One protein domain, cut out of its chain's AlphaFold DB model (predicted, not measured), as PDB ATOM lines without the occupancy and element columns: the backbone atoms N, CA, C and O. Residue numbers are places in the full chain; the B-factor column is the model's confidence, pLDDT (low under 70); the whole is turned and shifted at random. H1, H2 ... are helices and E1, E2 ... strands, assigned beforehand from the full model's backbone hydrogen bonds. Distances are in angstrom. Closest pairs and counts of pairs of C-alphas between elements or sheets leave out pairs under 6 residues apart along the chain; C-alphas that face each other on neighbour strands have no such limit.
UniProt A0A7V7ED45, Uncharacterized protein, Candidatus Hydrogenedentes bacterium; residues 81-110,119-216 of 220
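Overview. This is residues 81 to 110 and 119 to 216 of the 220 residues of an uncharacterized protein of Candidatus Hydrogenedentes bacterium (UniProt A0A7V7ED45). With little regular structure, this is a sandwich of two strongly twisted antiparallel sheets face to face, E1-E2-E5 and E4-E3-E6; short H1 packs on the latter, and loop 145 to 173 makes one end. The 128 printed residues, 47 in named elements, hold six strands, then one helix: mostly strand, compact, radius of gyration of the C-alphas 15.5 A, spans 49 by 35 by 25 A.

Arrangement. Between E1, residues 81 to 87, and E2, residues 122 to 129, find N 84 and O 126 within hydrogen-bond range, 2.9 A. E2 and E5, residues 185 to 191, have N 125 and O 188, 2.9 A. The hairpin E3, residues 137 to 144, and E4, residues 174 to 179, has N 140 and O 176, 2.8 A; E3 and E6, residues 199 to 205, have N 141 and O 203, 2.9 A. Across the sandwich, E4 and E5 come closest at the C-alphas of Val 179 and Ala 186, 5.5 A. H1, residues 209 to 212, too short for any O i to N i+4 pair, is on E4-E3-E6 at a height of 7.5 A.

Along the chain. Find C-alpha 81 at (-51.957, -16.599, -1.441); E1 runs 19.5 A, E2 23.4 A, E3 23.2 A. H1 ends at (-63.082, -21.111, 13.425).

Size, cuts and confidence. The C-alphas of Thr 131 and Ala 161, farthest apart, are 50.0 A apart. Residues 111 to 118 are cut out, a gap of 14.1 A. Link E3 to E4 is long. pLDDT is under 70 at 90 to 110, 146 to 173 and 195 to 197.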
ATOM      1  N   ASP A  81     -52.717 -15.797  -0.477       93.81
ATOM      2  CA  ASP A  81     -51.957 -16.599  -1.441       93.81
ATOM      3  C   ASP A  81     -50.803 -17.356  -0.783       93.81
ATOM      4  O   ASP A  81     -50.470 -18.459  -1.213       93.81
ATOM      5  N   ASN A  82     -50.217 -16.772   0.260       92.75
ATOM      6  CA  ASN A  82     -49.082 -17.320   0.971       92.75
ATOM      7  C   ASN A  82     -49.099 -16.907   2.447       92.75
ATOM      8  O   ASN A  82     -49.439 -15.768   2.781       92.75
ATOM      9  N   VAL A  83     -48.664 -17.827   3.308       93.19
ATOM     10  CA  VAL A  83     -48.390 -17.595   4.728       93.19
ATOM     11  C   VAL A  83     -46.956 -18.028   4.992       93.19
ATOM     12  O   VAL A  83     -46.571 -19.146   4.666       93.19
ATOM     13  N   VAL A  84     -46.153 -17.132   5.554       91.06
ATOM     14  CA  VAL A  84     -44.716 -17.339   5.742       91.06
ATOM     15  C   VAL A  84     -44.286 -16.931   7.138       91.06
ATOM     16  O   VAL A  84     -44.665 -15.877   7.645       91.06
ATOM     17  N   TRP A  85     -43.444 -17.763   7.743       87.06
ATOM     18  CA  TRP A  85     -42.700 -17.396   8.938       87.06
ATOM     19  C   TRP A  85     -41.556 -16.456   8.559       87.06
ATOM     20  O   TRP A  85     -40.737 -16.757   7.689       87.06
ATOM     21  N   GLU A  86     -41.497 -15.315   9.231       83.31
ATOM     22  CA  GLU A  86     -40.497 -14.278   9.031       83.31
ATOM     23  C   GLU A  86     -39.684 -14.072  10.318       83.31
ATOM     24  O   GLU A  86     -40.217 -14.147  11.433       83.31
ATOM     25  N   PRO A  87     -38.378 -13.781  10.211       74.88
ATOM     26  CA  PRO A  87     -37.590 -13.442  11.382       74.88
ATOM     27  C   PRO A  87     -38.084 -12.119  11.980       74.88
ATOM     28  O   PRO A  87     -38.249 -11.127  11.269       74.88
ATOM     29  N   TYR A  88     -38.266 -12.068  13.304       72.62
ATOM     30  CA  TYR A  88     -38.745 -10.854  13.983       72.62
ATOM     31  C   TYR A  88     -37.811  -9.645  13.778       72.62
ATOM     32  O   TYR A  88     -38.256  -8.499  13.726       72.62
ATOM     33  N   VAL A  89     -36.512  -9.900  13.591       73.44
ATOM     34  CA  VAL A  89     -35.520  -8.918  13.133       73.44
ATOM     35  C   VAL A  89     -34.704  -9.540  12.004       73.44
ATOM     36  O   VAL A  89     -34.298 -10.688  12.120       73.44
ATOM     37  N   LEU A  90     -34.385  -8.759  10.961       57.44
ATOM     38  CA  LEU A  90     -33.658  -9.138   9.726       57.44
ATOM     39  C   LEU A  90     -32.343  -9.937   9.895       57.44
ATOM     40  O   LEU A  90     -31.745 -10.341   8.903       57.44
ATOM     41  N   LYS A  91     -31.846 -10.119  11.122       57.03
ATOM     42  CA  LYS A  91     -30.626 -10.875  11.434       57.03
ATOM     43  C   LYS A  91     -30.874 -12.183  12.188       57.03
ATOM     44  O   LYS A  91     -29.905 -12.891  12.446       57.03
ATOM     45  N   ASN A  92     -32.119 -12.507  12.531       55.53
ATOM     46  CA  ASN A  92     -32.440 -13.807  13.101       55.53
ATOM     47  C   ASN A  92     -32.493 -14.813  11.946       55.53
ATOM     48  O   ASN A  92     -33.221 -14.617  10.976       55.53
ATOM     49  N   VAL A  93     -31.672 -15.855  12.025       56.19
ATOM     50  CA  VAL A  93     -31.785 -17.012  11.134       56.19
ATOM     51  C   VAL A  93     -32.917 -17.859  11.700       56.19
ATOM     52  O   VAL A  93     -32.839 -18.267  12.856       56.19
ATOM     53  N   LEU A  94     -33.986 -18.051  10.929       57.22
ATOM     54  CA  LEU A  94     -34.961 -19.100  11.212       57.22
ATOM     55  C   LEU A  94     -34.345 -20.420  10.751       57.22
ATOM     56  O   LEU A  94     -33.893 -20.495   9.605       57.22
ATOM     57  N   ASP A  95     -34.312 -21.429  11.618       53.06
ATOM     58  CA  ASP A  95     -33.903 -22.770  11.214       53.06
ATOM     59  C   ASP A  95     -35.107 -23.468  10.556       53.06
ATOM     60  O   ASP A  95     -36.115 -23.722  11.227       53.06
ATOM     61  N   PRO A  96     -35.063 -23.740   9.236       53.53
ATOM     62  CA  PRO A  96     -36.137 -24.472   8.581       53.53
ATOM     63  C   PRO A  96     -36.255 -25.854   9.225       53.53
ATOM     64  O   PRO A  96     -35.242 -26.525   9.439       53.53
ATOM     65  N   SER A  97     -37.478 -26.291   9.531       50.81
ATOM     66  CA  SER A  97     -37.662 -27.669   9.968       50.81
ATOM     67  C   SER A  97     -37.419 -28.628   8.811       50.81
ATOM     68  O   SER A  97     -37.583 -28.291   7.637       50.81
ATOM     69  N   ALA A  98     -37.010 -29.848   9.146       43.16
ATOM     70  CA  ALA A  98     -36.884 -30.914   8.166       43.16
ATOM     71  C   ALA A  98     -38.253 -31.406   7.635       43.16
ATOM     72  O   ALA A  98     -38.265 -32.196   6.692       43.16
ATOM     73  N   ASN A  99     -39.378 -30.948   8.209       41.69
ATOM     74  CA  ASN A  99     -40.700 -31.553   8.057       41.69
ATOM     75  C   ASN A  99     -41.767 -30.477   7.730       41.69
ATOM     76  O   ASN A  99     -42.106 -29.653   8.574       41.69
ATOM     77  N   ASP A 100     -42.337 -30.511   6.526       51.25
ATOM     78  CA  ASP A 100     -43.713 -30.052   6.250       51.25
ATOM     79  C   ASP A 100     -44.081 -28.623   6.714       51.25
ATOM     80  O   ASP A 100     -44.871 -28.446   7.633       51.25
ATOM     81  N   ASN A 101     -43.484 -27.582   6.110       55.03
ATOM     82  CA  ASN A 101     -43.813 -26.156   6.346       55.03
ATOM     83  C   ASN A 101     -43.737 -25.652   7.804       55.03
ATOM     84  O   ASN A 101     -44.087 -24.502   8.085       55.03
ATOM     85  N   THR A 102     -43.239 -26.465   8.731       53.94
ATOM     86  CA  THR A 102     -42.986 -26.047  10.107       53.94
ATOM     87  C   THR A 102     -41.624 -25.355  10.201       53.94
ATOM     88  O   THR A 102     -40.722 -25.556   9.383       53.94
ATOM     89  N   VAL A 103     -41.457 -24.484  11.190       57.50
ATOM     90  CA  VAL A 103     -40.182 -23.811  11.461       57.50
ATOM     91  C   VAL A 103     -39.830 -24.078  12.910       57.50
ATOM     92  O   VAL A 103     -40.662 -23.833  13.783       57.50
ATOM     93  N   TRP A 104     -38.604 -24.554  13.163       53.66
ATOM     94  CA  TRP A 104     -38.107 -24.658  14.533       53.66
ATOM     95  C   TRP A 104     -37.953 -23.233  15.032       53.66
ATOM     96  O   TRP A 104     -37.091 -22.479  14.565       53.66
ATOM     97  N   MET A 105     -38.810 -22.832  15.961       56.97
ATOM     98  CA  MET A 105     -38.730 -21.505  16.546       56.97
ATOM     99  C   MET A 105     -37.697 -21.484  17.664       56.97
ATOM    100  O   MET A 105     -37.998 -21.217  18.823       56.97
ATOM    101  N   PHE A 106     -36.435 -21.632  17.263       55.62
ATOM    102  CA  PHE A 106     -35.298 -21.129  18.021       55.62
ATOM    103  C   PHE A 106     -34.677 -19.933  17.291       55.62
ATOM    104  O   PHE A 106     -33.650 -20.086  16.625       55.62
ATOM    105  N   PRO A 107     -35.246 -18.714  17.401       51.84
ATOM    106  CA  PRO A 107     -34.582 -17.495  16.960       51.84
ATOM    107  C   PRO A 107     -33.321 -17.248  17.799       51.84
ATOM    108  O   PRO A 107     -33.316 -16.506  18.774       51.84
ATOM    109  N   GLY A 108     -32.214 -17.877  17.412       49.06
ATOM    110  CA  GLY A 108     -30.874 -17.483  17.821       49.06
ATOM    111  C   GLY A 108     -30.526 -17.712  19.294       49.06
ATOM    112  O   GLY A 108     -30.553 -16.803  20.119       49.06
ATOM    113  N   GLN A 109     -29.941 -18.875  19.574       46.31
ATOM    114  CA  GLN A 109     -28.796 -18.924  20.482       46.31
ATOM    115  C   GLN A 109     -27.731 -19.890  19.954       46.31
ATOM    116  O   GLN A 109     -27.583 -21.008  20.431       46.31
ATOM    117  N   LEU A 110     -26.928 -19.432  18.994       50.16
ATOM    118  CA  LEU A 110     -25.742 -20.180  18.548       50.16
ATOM    119  C   LEU A 110     -24.551 -20.030  19.513       50.16
ATOM    120  O   LEU A 110     -23.537 -20.710  19.356       50.16
ATOM    121  N   LEU A 119     -35.688 -10.821  22.299       73.94
ATOM    122  CA  LEU A 119     -36.282 -11.130  20.998       73.94
ATOM    123  C   LEU A 119     -36.264 -12.616  20.647       73.94
ATOM    124  O   LEU A 119     -36.745 -12.983  19.578       73.94
ATOM    125  N   ARG A 120     -35.661 -13.453  21.491       73.50
ATOM    126  CA  ARG A 120     -35.499 -14.876  21.195       73.50
ATOM    127  C   ARG A 120     -36.819 -15.599  21.115       73.50
ATOM    128  O   ARG A 120     -36.979 -16.469  20.284       73.50
ATOM    129  N   ASP A 121     -37.748 -15.229  21.974       77.38
ATOM    130  CA  ASP A 121     -39.080 -15.801  22.036       77.38
ATOM    131  C   ASP A 121     -39.993 -15.264  20.931       77.38
ATOM    132  O   ASP A 121     -41.164 -15.597  20.933       77.38
ATOM    133  N   LYS A 122     -39.521 -14.421  20.000       82.06
ATOM    134  CA  LYS A 122     -40.390 -13.740  19.027       82.06
ATOM    135  C   LYS A 122     -40.098 -14.150  17.594       82.06
ATOM    136  O   LYS A 122     -38.984 -13.987  17.090       82.06
ATOM    137  N   SER A 123     -41.165 -14.527  16.904       82.56
ATOM    138  CA  SER A 123     -41.213 -14.757  15.460       82.56
ATOM    139  C   SER A 123     -42.323 -13.922  14.829       82.56
ATOM    140  O   SER A 123     -43.239 -13.465  15.515       82.56
ATOM    141  N   ARG A 124     -42.252 -13.697  13.515       88.38
ATOM    142  CA  ARG A 124     -43.333 -13.065  12.751       88.38
ATOM    143  C   ARG A 124     -43.996 -14.089  11.848       88.38
ATOM    144  O   ARG A 124     -43.326 -14.962  11.308       88.38
ATOM    145  N   VAL A 125     -45.301 -13.947  11.660       91.19
ATOM    146  CA  VAL A 125     -46.022 -14.613  10.574       91.19
ATOM    147  C   VAL A 125     -46.564 -13.539   9.656       91.19
ATOM    148  O   VAL A 125     -47.335 -12.693  10.106       91.19
ATOM    149  N   GLY A 126     -46.160 -13.593   8.392       93.62
ATOM    150  CA  GLY A 126     -46.664 -12.765   7.310       93.62
ATOM    151  C   GLY A 126     -47.699 -13.514   6.473       93.62
ATOM    152  O   GLY A 126     -47.520 -14.693   6.171       93.62
ATOM    153  N   ALA A 127     -48.780 -12.841   6.087       96.19
ATOM    154  CA  ALA A 127     -49.754 -13.332   5.117       96.19
ATOM    155  C   ALA A 127     -49.938 -12.318   3.989       96.19
ATOM    156  O   ALA A 127     -50.161 -11.129   4.235       96.19
ATOM    157  N   HIS A 128     -49.878 -12.803   2.754       95.81
ATOM    158  CA  HIS A 128     -50.046 -11.997   1.552       95.81
ATOM    159  C   HIS A 128     -51.425 -12.225   0.930       95.81
ATOM    160  O   HIS A 128     -51.957 -13.335   0.925       95.81
ATOM    161  N   LEU A 129     -52.045 -11.152   0.438       94.75
ATOM    162  CA  LEU A 129     -53.263 -11.244  -0.361       94.75
ATOM    163  C   LEU A 129     -52.928 -11.306  -1.846       94.75
ATOM    164  O   LEU A 129     -52.158 -10.491  -2.354       94.75
ATOM    165  N   ASN A 130     -53.639 -12.166  -2.572       93.75
ATOM    166  CA  ASN A 130     -53.505 -12.317  -4.023       93.75
ATOM    167  C   ASN A 130     -53.742 -11.023  -4.834       93.75
ATOM    168  O   ASN A 130     -53.346 -10.938  -5.997       93.75
ATOM    169  N   THR A 131     -54.437 -10.037  -4.263       92.06
ATOM    170  CA  THR A 131     -54.734  -8.744  -4.898       92.06
ATOM    171  C   THR A 131     -53.765  -7.630  -4.511       92.06
ATOM    172  O   THR A 131     -53.774  -6.593  -5.173       92.06
ATOM    173  N   GLY A 132     -52.962  -7.807  -3.455       91.75
ATOM    174  CA  GLY A 132     -52.162  -6.725  -2.875       91.75
ATOM    175  C   GLY A 132     -53.000  -5.597  -2.251       91.75
ATOM    176  O   GLY A 132     -52.532  -4.465  -2.177       91.75
ATOM    177  N   GLU A 133     -54.260  -5.861  -1.879       93.88
ATOM    178  CA  GLU A 133     -55.186  -4.822  -1.410       93.88
ATOM    179  C   GLU A 133     -54.865  -4.369   0.031       93.88
ATOM    180  O   GLU A 133     -54.820  -5.211   0.938       93.88
ATOM    181  N   PRO A 134     -54.654  -3.059   0.267       96.38
ATOM    182  CA  PRO A 134     -54.367  -2.524   1.595       96.38
ATOM    183  C   PRO A 134     -55.619  -2.372   2.455       96.38
ATOM    184  O   PRO A 134     -56.734  -2.253   1.946       96.38
ATOM    185  N   GLY A 135     -55.438  -2.301   3.775       96.00
ATOM    186  CA  GLY A 135     -56.536  -2.036   4.708       96.00
ATOM    187  C   GLY A 135     -57.493  -3.215   4.919       96.00
ATOM    188  O   GLY A 135     -58.542  -3.049   5.542       96.00
ATOM    189  N   VAL A 136     -57.154  -4.408   4.425       96.38
ATOM    190  CA  VAL A 136     -57.945  -5.630   4.597       96.38
ATOM    191  C   VAL A 136     -57.549  -6.296   5.908       96.38
ATOM    192  O   VAL A 136     -56.371  -6.504   6.182       96.38
ATOM    193  N   THR A 137     -58.531  -6.653   6.736       97.75
ATOM    194  CA  THR A 137     -58.264  -7.448   7.943       97.75
ATOM    195  C   THR A 137     -58.016  -8.902   7.559       97.75
ATOM    196  O   THR A 137     -58.870  -9.536   6.940       97.75
ATOM    197  N   VAL A 138     -56.862  -9.429   7.955       97.19
ATOM    198  CA  VAL A 138     -56.487 -10.836   7.836       97.19
ATOM    199  C   VAL A 138     -56.459 -11.437   9.232       97.19
ATOM    200  O   VAL A 138     -55.830 -10.902  10.145       97.19
ATOM    201  N   TYR A 139     -57.167 -12.545   9.393       97.25
ATOM    202  CA  TYR A 139     -57.188 -13.339  10.608       97.25
ATOM    203  C   TYR A 139     -56.112 -14.412  10.519       97.25
ATOM    204  O   TYR A 139     -55.897 -14.973   9.449       97.25
ATOM    205  N   PHE A 140     -55.472 -14.701  11.643       95.19
ATOM    206  CA  PHE A 140     -54.454 -15.732  11.782       95.19
ATOM    207  C   PHE A 140     -54.873 -16.664  12.905       95.19
ATOM    208  O   PHE A 140     -55.277 -16.194  13.971       95.19
ATOM    209  N   LYS A 141     -54.750 -17.969  12.687       93.06
ATOM    210  CA  LYS A 141     -54.916 -18.983  13.726       93.06
ATOM    211  C   LYS A 141     -53.611 -19.751  13.836       93.06
ATOM    212  O   LYS A 141     -53.095 -20.227  12.827       93.06
ATOM    213  N   VAL A 142     -53.072 -19.789  15.048       88.88
ATOM    214  CA  VAL A 142     -51.813 -20.465  15.363       88.88
ATOM    215  C   VAL A 142     -52.134 -21.677  16.222       88.88
ATOM    216  O   VAL A 142     -52.923 -21.584  17.170       88.88
ATOM    217  N   TRP A 143     -51.522 -22.801  15.878       84.56
ATOM    218  CA  TRP A 143     -51.571 -24.033  16.643       84.56
ATOM    219  C   TRP A 143     -50.167 -24.391  17.088       84.56
ATOM    220  O   TRP A 143     -49.214 -24.232  16.328       84.56
ATOM    221  N   ASP A 144     -50.077 -24.903  18.302       79.19
ATOM    222  CA  ASP A 144     -48.959 -25.735  18.708       79.19
ATOM    223  C   ASP A 144     -49.117 -27.087  17.989       79.19
ATOM    224  O   ASP A 144     -50.179 -27.718  18.057       79.19
ATOM    225  N   ALA A 145     -48.128 -27.433  17.173       74.06
ATOM    226  CA  ALA A 145     -48.134 -28.590  16.288       74.06
ATOM    227  C   ALA A 145     -47.520 -29.833  16.934       74.06
ATOM    228  O   ALA A 145     -47.446 -30.878  16.281       74.06
ATOM    229  N   ASP A 146     -47.101 -29.735  18.195       65.50
ATOM    230  CA  ASP A 146     -46.491 -30.854  18.886       65.50
ATOM    231  C   ASP A 146     -47.491 -31.982  19.146       65.50
ATOM    232  O   ASP A 146     -48.605 -31.807  19.650       65.50
ATOM    233  N   ASN A 147     -47.060 -33.194  18.795       49.06
ATOM    234  CA  ASN A 147     -47.698 -34.428  19.216       49.06
ATOM    235  C   ASN A 147     -47.071 -34.813  20.566       49.06
ATOM    236  O   ASN A 147     -45.898 -35.182  20.571       49.06
ATOM    237  N   PRO A 148     -47.804 -34.791  21.694       44.84
ATOM    238  CA  PRO A 148     -47.250 -34.992  23.041       44.84
ATOM    239  C   PRO A 148     -46.759 -36.431  23.330       44.84
ATOM    240  O   PRO A 148     -46.795 -36.882  24.470       44.84
ATOM    241  N   ALA A 149     -46.407 -37.218  22.309       37.12
ATOM    242  CA  ALA A 149     -46.309 -38.671  22.402       37.12
ATOM    243  C   ALA A 149     -45.054 -39.309  21.784       37.12
ATOM    244  O   ALA A 149     -44.941 -40.535  21.853       37.12
ATOM    245  N   ALA A 150     -44.126 -38.563  21.178       43.81
ATOM    246  CA  ALA A 150     -43.001 -39.188  20.479       43.81
ATOM    247  C   ALA A 150     -41.649 -38.560  20.823       43.81
ATOM    248  O   ALA A 150     -41.114 -37.771  20.054       43.81
ATOM    249  N   SER A 151     -41.045 -39.027  21.918       46.03
ATOM    250  CA  SER A 151     -39.623 -38.806  22.181       46.03
ATOM    251  C   SER A 151     -38.802 -39.343  21.005       46.03
ATOM    252  O   SER A 151     -38.828 -40.547  20.714       46.03
ATOM    253  N   THR A 152     -38.054 -38.466  20.340       45.56
ATOM    254  CA  THR A 152     -37.104 -38.843  19.289       45.56
ATOM    255  C   THR A 152     -35.672 -38.499  19.723       45.56
ATOM    256  O   THR A 152     -35.170 -37.395  19.485       45.56
ATOM    257  N   PRO A 153     -34.947 -39.453  20.339       41.31
ATOM    258  CA  PRO A 153     -33.544 -39.265  20.689       41.31
ATOM    259  C   PRO A 153     -32.682 -38.970  19.447       41.31
ATOM    260  O   PRO A 153     -32.949 -39.520  18.374       41.31
ATOM    261  N   PRO A 154     -31.588 -38.193  19.568       45.19
ATOM    262  CA  PRO A 154     -30.999 -37.662  20.803       45.19
ATOM    263  C   PRO A 154     -31.392 -36.208  21.120       45.19
ATOM    264  O   PRO A 154     -30.847 -35.639  22.060       45.19
ATOM    265  N   ILE A 155     -32.239 -35.594  20.291       43.84
ATOM    266  CA  ILE A 155     -32.566 -34.162  20.360       43.84
ATOM    267  C   ILE A 155     -33.770 -33.926  21.281       43.84
ATOM    268  O   ILE A 155     -33.819 -32.895  21.943       43.84
ATOM    269  N   ASP A 156     -34.669 -34.907  21.359       45.56
ATOM    270  CA  ASP A 156     -35.981 -34.785  21.984       45.56
ATOM    271  C   ASP A 156     -36.258 -36.009  22.878       45.56
ATOM    272  O   ASP A 156     -36.814 -37.023  22.450       45.56
ATOM    273  N   ASP A 157     -35.703 -35.990  24.094       44.88
ATOM    274  CA  ASP A 157     -35.824 -37.071  25.080       44.88
ATOM    275  C   ASP A 157     -36.781 -36.674  26.216       44.88
ATOM    276  O   ASP A 157     -36.346 -36.281  27.303       44.88
ATOM    277  N   ASP A 158     -38.087 -36.841  25.985       48.94
ATOM    278  CA  ASP A 158     -39.131 -36.631  27.008       48.94
ATOM    279  C   ASP A 158     -39.159 -37.710  28.103       48.94
ATOM    280  O   ASP A 158     -40.034 -37.717  28.970       48.94
ATOM    281  N   SER A 159     -38.205 -38.651  28.124       45.69
ATOM    282  CA  SER A 159     -38.141 -39.665  29.189       45.69
ATOM    283  C   SER A 159     -37.720 -39.091  30.550       45.69
ATOM    284  O   SER A 159     -37.837 -39.757  31.586       45.69
ATOM    285  N   LEU A 160     -37.238 -37.847  30.574       45.34
ATOM    286  CA  LEU A 160     -36.907 -37.120  31.790       45.34
ATOM    287  C   LEU A 160     -38.165 -36.427  32.323       45.34
ATOM    288  O   LEU A 160     -38.867 -35.766  31.576       45.34
ATOM    289  N   ALA A 161     -38.400 -36.465  33.640       43.12
ATOM    290  CA  ALA A 161     -39.541 -35.823  34.325       43.12
ATOM    291  C   ALA A 161     -39.643 -34.277  34.170       43.12
ATOM    292  O   ALA A 161     -40.383 -33.624  34.904       43.12
ATOM    293  N   LYS A 162     -38.841 -33.691  33.273       43.78
ATOM    294  CA  LYS A 162     -38.866 -32.300  32.825       43.78
ATOM    295  C   LYS A 162     -39.316 -32.126  31.365       43.78
ATOM    296  O   LYS A 162     -39.592 -30.989  31.038       43.78
ATOM    297  N   GLY A 163     -39.420 -33.178  30.547       42.06
ATOM    298  CA  GLY A 163     -39.908 -33.145  29.152       42.06
ATOM    299  C   GLY A 163     -41.437 -33.165  29.028       42.06
ATOM    300  O   GLY A 163     -41.996 -33.705  28.090       42.06
ATOM    301  N   ASP A 164     -42.126 -32.615  30.029       42.03
ATOM    302  CA  ASP A 164     -43.543 -32.225  29.949       42.03
ATOM    303  C   ASP A 164     -43.621 -30.695  29.678       42.03
ATOM    304  O   ASP A 164     -44.531 -30.010  30.164       42.03
ATOM    305  N   ASP A 165     -42.600 -30.112  29.032       43.81
ATOM    306  CA  ASP A 165     -42.237 -28.693  29.154       43.81
ATOM    307  C   ASP A 165     -43.016 -27.721  28.260       43.81
ATOM    308  O   ASP A 165     -43.123 -26.549  28.631       43.81
ATOM    309  N   ASN A 166     -43.710 -28.174  27.213       46.56
ATOM    310  CA  ASN A 166     -44.441 -27.293  26.276       46.56
ATOM    311  C   ASN A 166     -45.807 -26.801  26.815       46.56
ATOM    312  O   ASN A 166     -46.777 -26.606  26.090       46.56
ATOM    313  N   ARG A 167     -45.924 -26.609  28.136       44.97
ATOM    314  CA  ARG A 167     -47.128 -26.082  28.820       44.97
ATOM    315  C   ARG A 167     -46.949 -24.648  29.318       44.97
ATOM    316  O   ARG A 167     -47.529 -24.265  30.342       44.97
ATOM    317  N   GLY A 168     -46.124 -23.858  28.641       47.84
ATOM    318  CA  GLY A 168     -45.987 -22.434  28.931       47.84
ATOM    319  C   GLY A 168     -47.296 -21.668  28.678       47.84
ATOM    320  O   GLY A 168     -48.233 -22.168  28.063       47.84
ATOM    321  N   PRO A 169     -47.448 -20.431  29.160       46.25
ATOM    322  CA  PRO A 169     -48.500 -19.545  28.671       46.25
ATOM    323  C   PRO A 169     -48.093 -19.002  27.286       46.25
ATOM    324  O   PRO A 169     -47.448 -17.962  27.198       46.25
ATOM    325  N   HIS A 170     -48.431 -19.716  26.207       56.91
ATOM    326  CA  HIS A 170     -48.063 -19.339  24.831       56.91
ATOM    327  C   HIS A 170     -49.053 -18.318  24.242       56.91
ATOM    328  O   HIS A 170     -50.276 -18.455  24.388       56.91
ATOM    329  N   TRP A 171     -48.531 -17.298  23.553       60.75
ATOM    330  CA  TRP A 171     -49.319 -16.236  22.921       60.75
ATOM    331  C   TRP A 171     -48.896 -16.024  21.462       60.75
ATOM    332  O   TRP A 171     -47.705 -15.892  21.196       60.75
ATOM    333  N   PRO A 172     -49.832 -15.864  20.515       59.03
ATOM    334  CA  PRO A 172     -51.275 -16.024  20.653       59.03
ATOM    335  C   PRO A 172     -51.691 -17.484  20.420       59.03
ATOM    336  O   PRO A 172     -51.549 -18.003  19.319       59.03
ATOM    337  N   THR A 173     -52.277 -18.133  21.427       63.25
ATOM    338  CA  THR A 173     -53.118 -19.315  21.192       63.25
ATOM    339  C   THR A 173     -54.521 -18.830  20.804       63.25
ATOM    340  O   THR A 173     -55.137 -18.038  21.519       63.25
ATOM    341  N   GLY A 174     -55.020 -19.246  19.634       72.56
ATOM    342  CA  GLY A 174     -56.329 -18.834  19.106       72.56
ATOM    343  C   GLY A 174     -56.269 -17.923  17.873       72.56
ATOM    344  O   GLY A 174     -55.259 -17.859  17.177       72.56
ATOM    345  N   ILE A 175     -57.392 -17.257  17.567       85.12
ATOM    346  CA  ILE A 175     -57.514 -16.375  16.396       85.12
ATOM    347  C   ILE A 175     -57.114 -14.949  16.774       85.12
ATOM    348  O   ILE A 175     -57.760 -14.315  17.610       85.12
ATOM    349  N   THR A 176     -56.099 -14.428  16.096       93.38
ATOM    350  CA  THR A 176     -55.703 -13.017  16.121       93.38
ATOM    351  C   THR A 176     -55.925 -12.387  14.741       93.38
ATOM    352  O   THR A 176     -56.328 -13.071  13.800       93.38
ATOM    353  N   ALA A 177     -55.723 -11.078  14.604       95.38
ATOM    354  CA  ALA A 177     -55.896 -10.379  13.338       95.38
ATOM    355  C   ALA A 177     -54.884  -9.246  13.161       95.38
ATOM    356  O   ALA A 177     -54.457  -8.620  14.131       95.38
ATOM    357  N   ALA A 178     -54.562  -8.960  11.905       96.06
ATOM    358  CA  ALA A 178     -53.785  -7.803  11.487       96.06
ATOM    359  C   ALA A 178     -54.392  -7.193  10.219       96.06
ATOM    360  O   ALA A 178     -55.142  -7.844   9.493       96.06
ATOM    361  N   VAL A 179     -54.089  -5.925   9.965       97.06
ATOM    362  CA  VAL A 179     -54.558  -5.206   8.775       97.06
ATOM    363  C   VAL A 179     -53.437  -5.184   7.743       97.06
ATOM    364  O   VAL A 179     -52.283  -4.967   8.111       97.06
ATOM    365  N   THR A 180     -53.765  -5.410   6.471       96.56
ATOM    366  CA  THR A 180     -52.779  -5.370   5.392       96.56
ATOM    367  C   THR A 180     -52.217  -3.971   5.160       96.56
ATOM    368  O   THR A 180     -52.941  -2.972   5.209       96.56
ATOM    369  N   ASP A 181     -50.923  -3.917   4.865       95.12
ATOM    370  CA  ASP A 181     -50.213  -2.718   4.431       95.12
ATOM    371  C   ASP A 181     -50.501  -2.357   2.959       95.12
ATOM    372  O   ASP A 181     -51.270  -3.029   2.268       95.12
ATOM    373  N   ASP A 182     -49.830  -1.315   2.459       94.56
ATOM    374  CA  ASP A 182     -49.900  -0.800   1.079       94.56
ATOM    375  C   ASP A 182     -49.580  -1.838  -0.018       94.56
ATOM    376  O   ASP A 182     -49.730  -1.552  -1.209       94.56
ATOM    377  N   ARG A 183     -49.106  -3.028   0.361       92.81
ATOM    378  CA  ARG A 183     -48.748  -4.137  -0.529       92.81
ATOM    379  C   ARG A 183     -49.622  -5.372  -0.312       92.81
ATOM    380  O   ARG A 183     -49.340  -6.413  -0.903       92.81
ATOM    381  N   GLY A 184     -50.662  -5.283   0.514       94.56
ATOM    382  CA  GLY A 184     -51.518  -6.420   0.844       94.56
ATOM    383  C   GLY A 184     -50.858  -7.430   1.781       94.56
ATOM    384  O   GLY A 184     -51.241  -8.599   1.750       94.56
ATOM    385  N   HIS A 185     -49.862  -7.014   2.571       95.88
ATOM    386  CA  HIS A 185     -49.168  -7.864   3.536       95.88
ATOM    387  C   HIS A 185     -49.651  -7.573   4.960       95.88
ATOM    388  O   HIS A 185     -49.637  -6.424   5.401       95.88
ATOM    389  N   ALA A 186     -50.092  -8.600   5.681       95.88
ATOM    390  CA  ALA A 186     -50.464  -8.517   7.090       95.88
ATOM    391  C   ALA A 186     -49.495  -9.356   7.927       95.88
ATOM    392  O   ALA A 186     -49.183 -10.478   7.539       95.88
ATOM    393  N   CYS A 187     -49.059  -8.846   9.081       94.56
ATOM    394  CA  CYS A 187     -48.150  -9.562   9.976       94.56
ATOM    395  C   CYS A 187     -48.697  -9.664  11.398       94.56
ATOM    396  O   CYS A 187     -49.270  -8.703  11.913       94.56
ATOM    397  N   ILE A 188     -48.404 -10.775  12.069       92.69
ATOM    398  CA  ILE A 188     -48.553 -10.921  13.522       92.69
ATOM    399  C   ILE A 188     -47.225 -11.320  14.165       92.69
ATOM    400  O   ILE A 188     -46.370 -11.934  13.523       92.69
ATOM    401  N   THR A 189     -47.075 -10.999  15.447       89.44
ATOM    402  CA  THR A 189     -45.969 -11.479  16.279       89.44
ATOM    403  C   THR A 189     -46.429 -12.701  17.070       89.44
ATOM    404  O   THR A 189     -47.470 -12.665  17.729       89.44
ATOM    405  N   VAL A 190     -45.645 -13.774  17.003       85.94
ATOM    406  CA  VAL A 190     -45.843 -15.016  17.756       85.94
ATOM    407  C   VAL A 190     -44.758 -15.107  18.820       85.94
ATOM    408  O   VAL A 190     -43.585 -14.885  18.512       85.94
ATOM    409  N   ILE A 191     -45.166 -15.394  20.058       84.06
ATOM    410  CA  ILE A 191     -44.288 -15.533  21.218       84.06
ATOM    411  C   ILE A 191     -44.197 -17.014  21.608       84.06
ATOM    412  O   ILE A 191     -45.213 -17.620  21.952       84.06
ATOM    413  N   THR A 192     -42.995 -17.584  21.569       77.06
ATOM    414  CA  THR A 192     -42.715 -18.992  21.887       77.06
ATOM    415  C   THR A 192     -42.182 -19.174  23.303       77.06
ATOM    416  O   THR A 192     -41.716 -18.229  23.940       77.06
ATOM    417  N   SER A 193     -42.257 -20.395  23.835       73.75
ATOM    418  CA  SER A 193     -41.808 -20.677  25.206       73.75
ATOM    419  C   SER A 193     -40.299 -20.894  25.319       73.75
ATOM    420  O   SER A 193     -39.760 -20.925  26.432       73.75
ATOM    421  N   LEU A 194     -39.629 -21.048  24.172       71.62
ATOM    422  CA  LEU A 194     -38.229 -21.453  24.052       71.62
ATOM    423  C   LEU A 194     -37.926 -22.818  24.682       71.62
ATOM    424  O   LEU A 194     -36.756 -23.102  24.959       71.62
ATOM    425  N   GLN A 195     -38.940 -23.648  24.932       69.44
ATOM    426  CA  GLN A 195     -38.700 -25.035  25.299       69.44
ATOM    427  C   GLN A 195     -38.224 -25.831  24.073       69.44
ATOM    428  O   GLN A 195     -38.623 -25.520  22.948       69.44
ATOM    429  N   PRO A 196     -37.314 -26.804  24.256       64.50
ATOM    430  CA  PRO A 196     -37.015 -27.823  23.254       64.50
ATOM    431  C   PRO A 196     -38.297 -28.403  22.639       64.50
ATOM    432  O   PRO A 196     -39.266 -28.634  23.343       64.50
ATOM    433  N   GLY A 197     -38.304 -28.628  21.327       63.09
ATOM    434  CA  GLY A 197     -39.433 -29.286  20.663       63.09
ATOM    435  C   GLY A 197     -40.563 -28.365  20.199       63.09
ATOM    436  O   GLY A 197     -41.212 -28.753  19.244       63.09
ATOM    437  N   ASP A 198     -40.712 -27.146  20.744       71.19
ATOM    438  CA  ASP A 198     -41.740 -26.155  20.355       71.19
ATOM    439  C   ASP A 198     -41.930 -26.057  18.811       71.19
ATOM    440  O   ASP A 198     -41.141 -25.400  18.109       71.19
ATOM    441  N   ASN A 199     -43.008 -26.650  18.276       75.12
ATOM    442  CA  ASN A 199     -43.396 -26.537  16.863       75.12
ATOM    443  C   ASN A 199     -44.739 -25.831  16.716       75.12
ATOM    444  O   ASN A 199     -45.689 -26.099  17.440       75.12
ATOM    445  N   TYR A 200     -44.870 -24.963  15.713       81.69
ATOM    446  CA  TYR A 200     -46.129 -24.260  15.480       81.69
ATOM    447  C   TYR A 200     -46.535 -24.306  14.016       81.69
ATOM    448  O   TYR A 200     -45.713 -24.169  13.105       81.69
ATOM    449  N   LYS A 201     -47.842 -24.421  13.807       86.38
ATOM    450  CA  LYS A 201     -48.506 -24.268  12.516       86.38
ATOM    451  C   LYS A 201     -49.341 -23.002  12.515       86.38
ATOM    452  O   LYS A 201     -49.848 -22.566  13.549       86.38
ATOM    453  N   VAL A 202     -49.505 -22.408  11.341       90.75
ATOM    454  CA  VAL A 202     -50.285 -21.185  11.187       90.75
ATOM    455  C   VAL A 202     -51.061 -21.196   9.882       90.75
ATOM    456  O   VAL A 202     -50.564 -21.617   8.846       90.75
ATOM    457  N   SER A 203     -52.291 -20.704   9.950       94.44
ATOM    458  CA  SER A 203     -53.151 -20.459   8.797       94.44
ATOM    459  C   SER A 203     -53.693 -19.041   8.881       94.44
ATOM    460  O   SER A 203     -53.857 -18.491   9.977       94.44
ATOM    461  N   ALA A 204     -53.972 -18.447   7.724       96.31
ATOM    462  CA  ALA A 204     -54.516 -17.105   7.634       96.31
ATOM    463  C   ALA A 204     -55.640 -17.012   6.599       96.31
ATOM    464  O   ALA A 204     -55.607 -17.654   5.551       96.31
ATOM    465  N   SER A 205     -56.641 -16.180   6.884       96.75
ATOM    466  CA  SER A 205     -57.780 -15.939   5.993       96.75
ATOM    467  C   SER A 205     -58.310 -14.512   6.153       96.75
ATOM    468  O   SER A 205     -58.317 -13.987   7.268       96.75
ATOM    469  N   PRO A 206     -58.829 -13.865   5.091       96.75
ATOM    470  CA  PRO A 206     -59.555 -12.599   5.229       96.75
ATOM    471  C   PRO A 206     -60.928 -12.768   5.906       96.75
ATOM    472  O   PRO A 206     -61.636 -11.786   6.127       96.75
ATOM    473  N   ARG A 207     -61.347 -14.006   6.200       95.50
ATOM    474  CA  ARG A 207     -62.608 -14.332   6.871       95.50
ATOM    475  C   ARG A 207     -62.326 -15.143   8.116       95.50
ATOM    476  O   ARG A 207     -61.703 -16.198   8.045       95.50
ATOM    477  N   ARG A 208     -62.810 -14.652   9.251       95.81
ATOM    478  CA  ARG A 208     -62.614 -15.300  10.545       95.81
ATOM    479  C   ARG A 208     -63.232 -16.694  10.565       95.81
ATOM    480  O   ARG A 208     -62.619 -17.617  11.084       95.81
ATOM    481  N   GLU A 209     -64.409 -16.833   9.962       95.69
ATOM    482  CA  GLU A 209     -65.215 -18.054   9.968       95.69
ATOM    483  C   GLU A 209     -64.497 -19.212   9.263       95.69
ATOM    484  O   GLU A 209     -64.639 -20.358   9.669       95.69
ATOM    485  N   ASP A 210     -63.655 -18.914   8.263       94.62
ATOM    486  CA  ASP A 210     -62.846 -19.926   7.575       94.62
ATOM    487  C   ASP A 210     -61.811 -20.572   8.523       94.62
ATOM    488  O   ASP A 210     -61.321 -21.658   8.233       94.62
ATOM    489  N   LEU A 211     -61.477 -19.927   9.650       94.56
ATOM    490  CA  LEU A 211     -60.509 -20.421  10.636       94.56
ATOM    491  C   LEU A 211     -61.162 -20.996  11.895       94.56
ATOM    492  O   LEU A 211     -60.481 -21.664  12.673       94.56
ATOM    493  N   GLU A 212     -62.440 -20.725  12.158       92.88
ATOM    494  CA  GLU A 212     -63.082 -21.111  13.425       92.88
ATOM    495  C   GLU A 212     -63.085 -22.629  13.607       92.88
ATOM    496  O   GLU A 212     -62.623 -23.112  14.645       92.88
ATOM    497  N   ASP A 213     -63.436 -23.358  12.549       89.00
ATOM    498  CA  ASP A 213     -63.523 -24.818  12.557       89.00
ATOM    499  C   ASP A 213     -62.212 -25.525  12.168       89.00
ATOM    500  O   ASP A 213     -62.122 -26.743  12.297       89.00
ATOM    501  N   MET A 214     -61.179 -24.789  11.732       89.94
ATOM    502  CA  MET A 214     -59.888 -25.393  11.381       89.94
ATOM    503  C   MET A 214     -59.184 -25.988  12.604       89.94
ATOM    504  O   MET A 214     -59.113 -25.376  13.678       89.94
ATOM    505  N   THR A 215     -58.576 -27.145  12.411       87.94
ATOM    506  CA  THR A 215     -57.727 -27.844  13.375       87.94
ATOM    507  C   THR A 215     -56.265 -27.819  12.928       87.94
ATOM    508  O   THR A 215     -55.950 -27.401  11.817       87.94
ATOM    509  N   CYS A 216     -55.353 -28.244  13.808       83.75
ATOM    510  CA  CYS A 216     -53.924 -28.333  13.486       83.75
ATOM    511  C   CYS A 216     -53.647 -29.333  12.341       83.75
ATOM    512  O   CYS A 216     -52.712 -29.147  11.562       83.75
TER     513      CYS A 216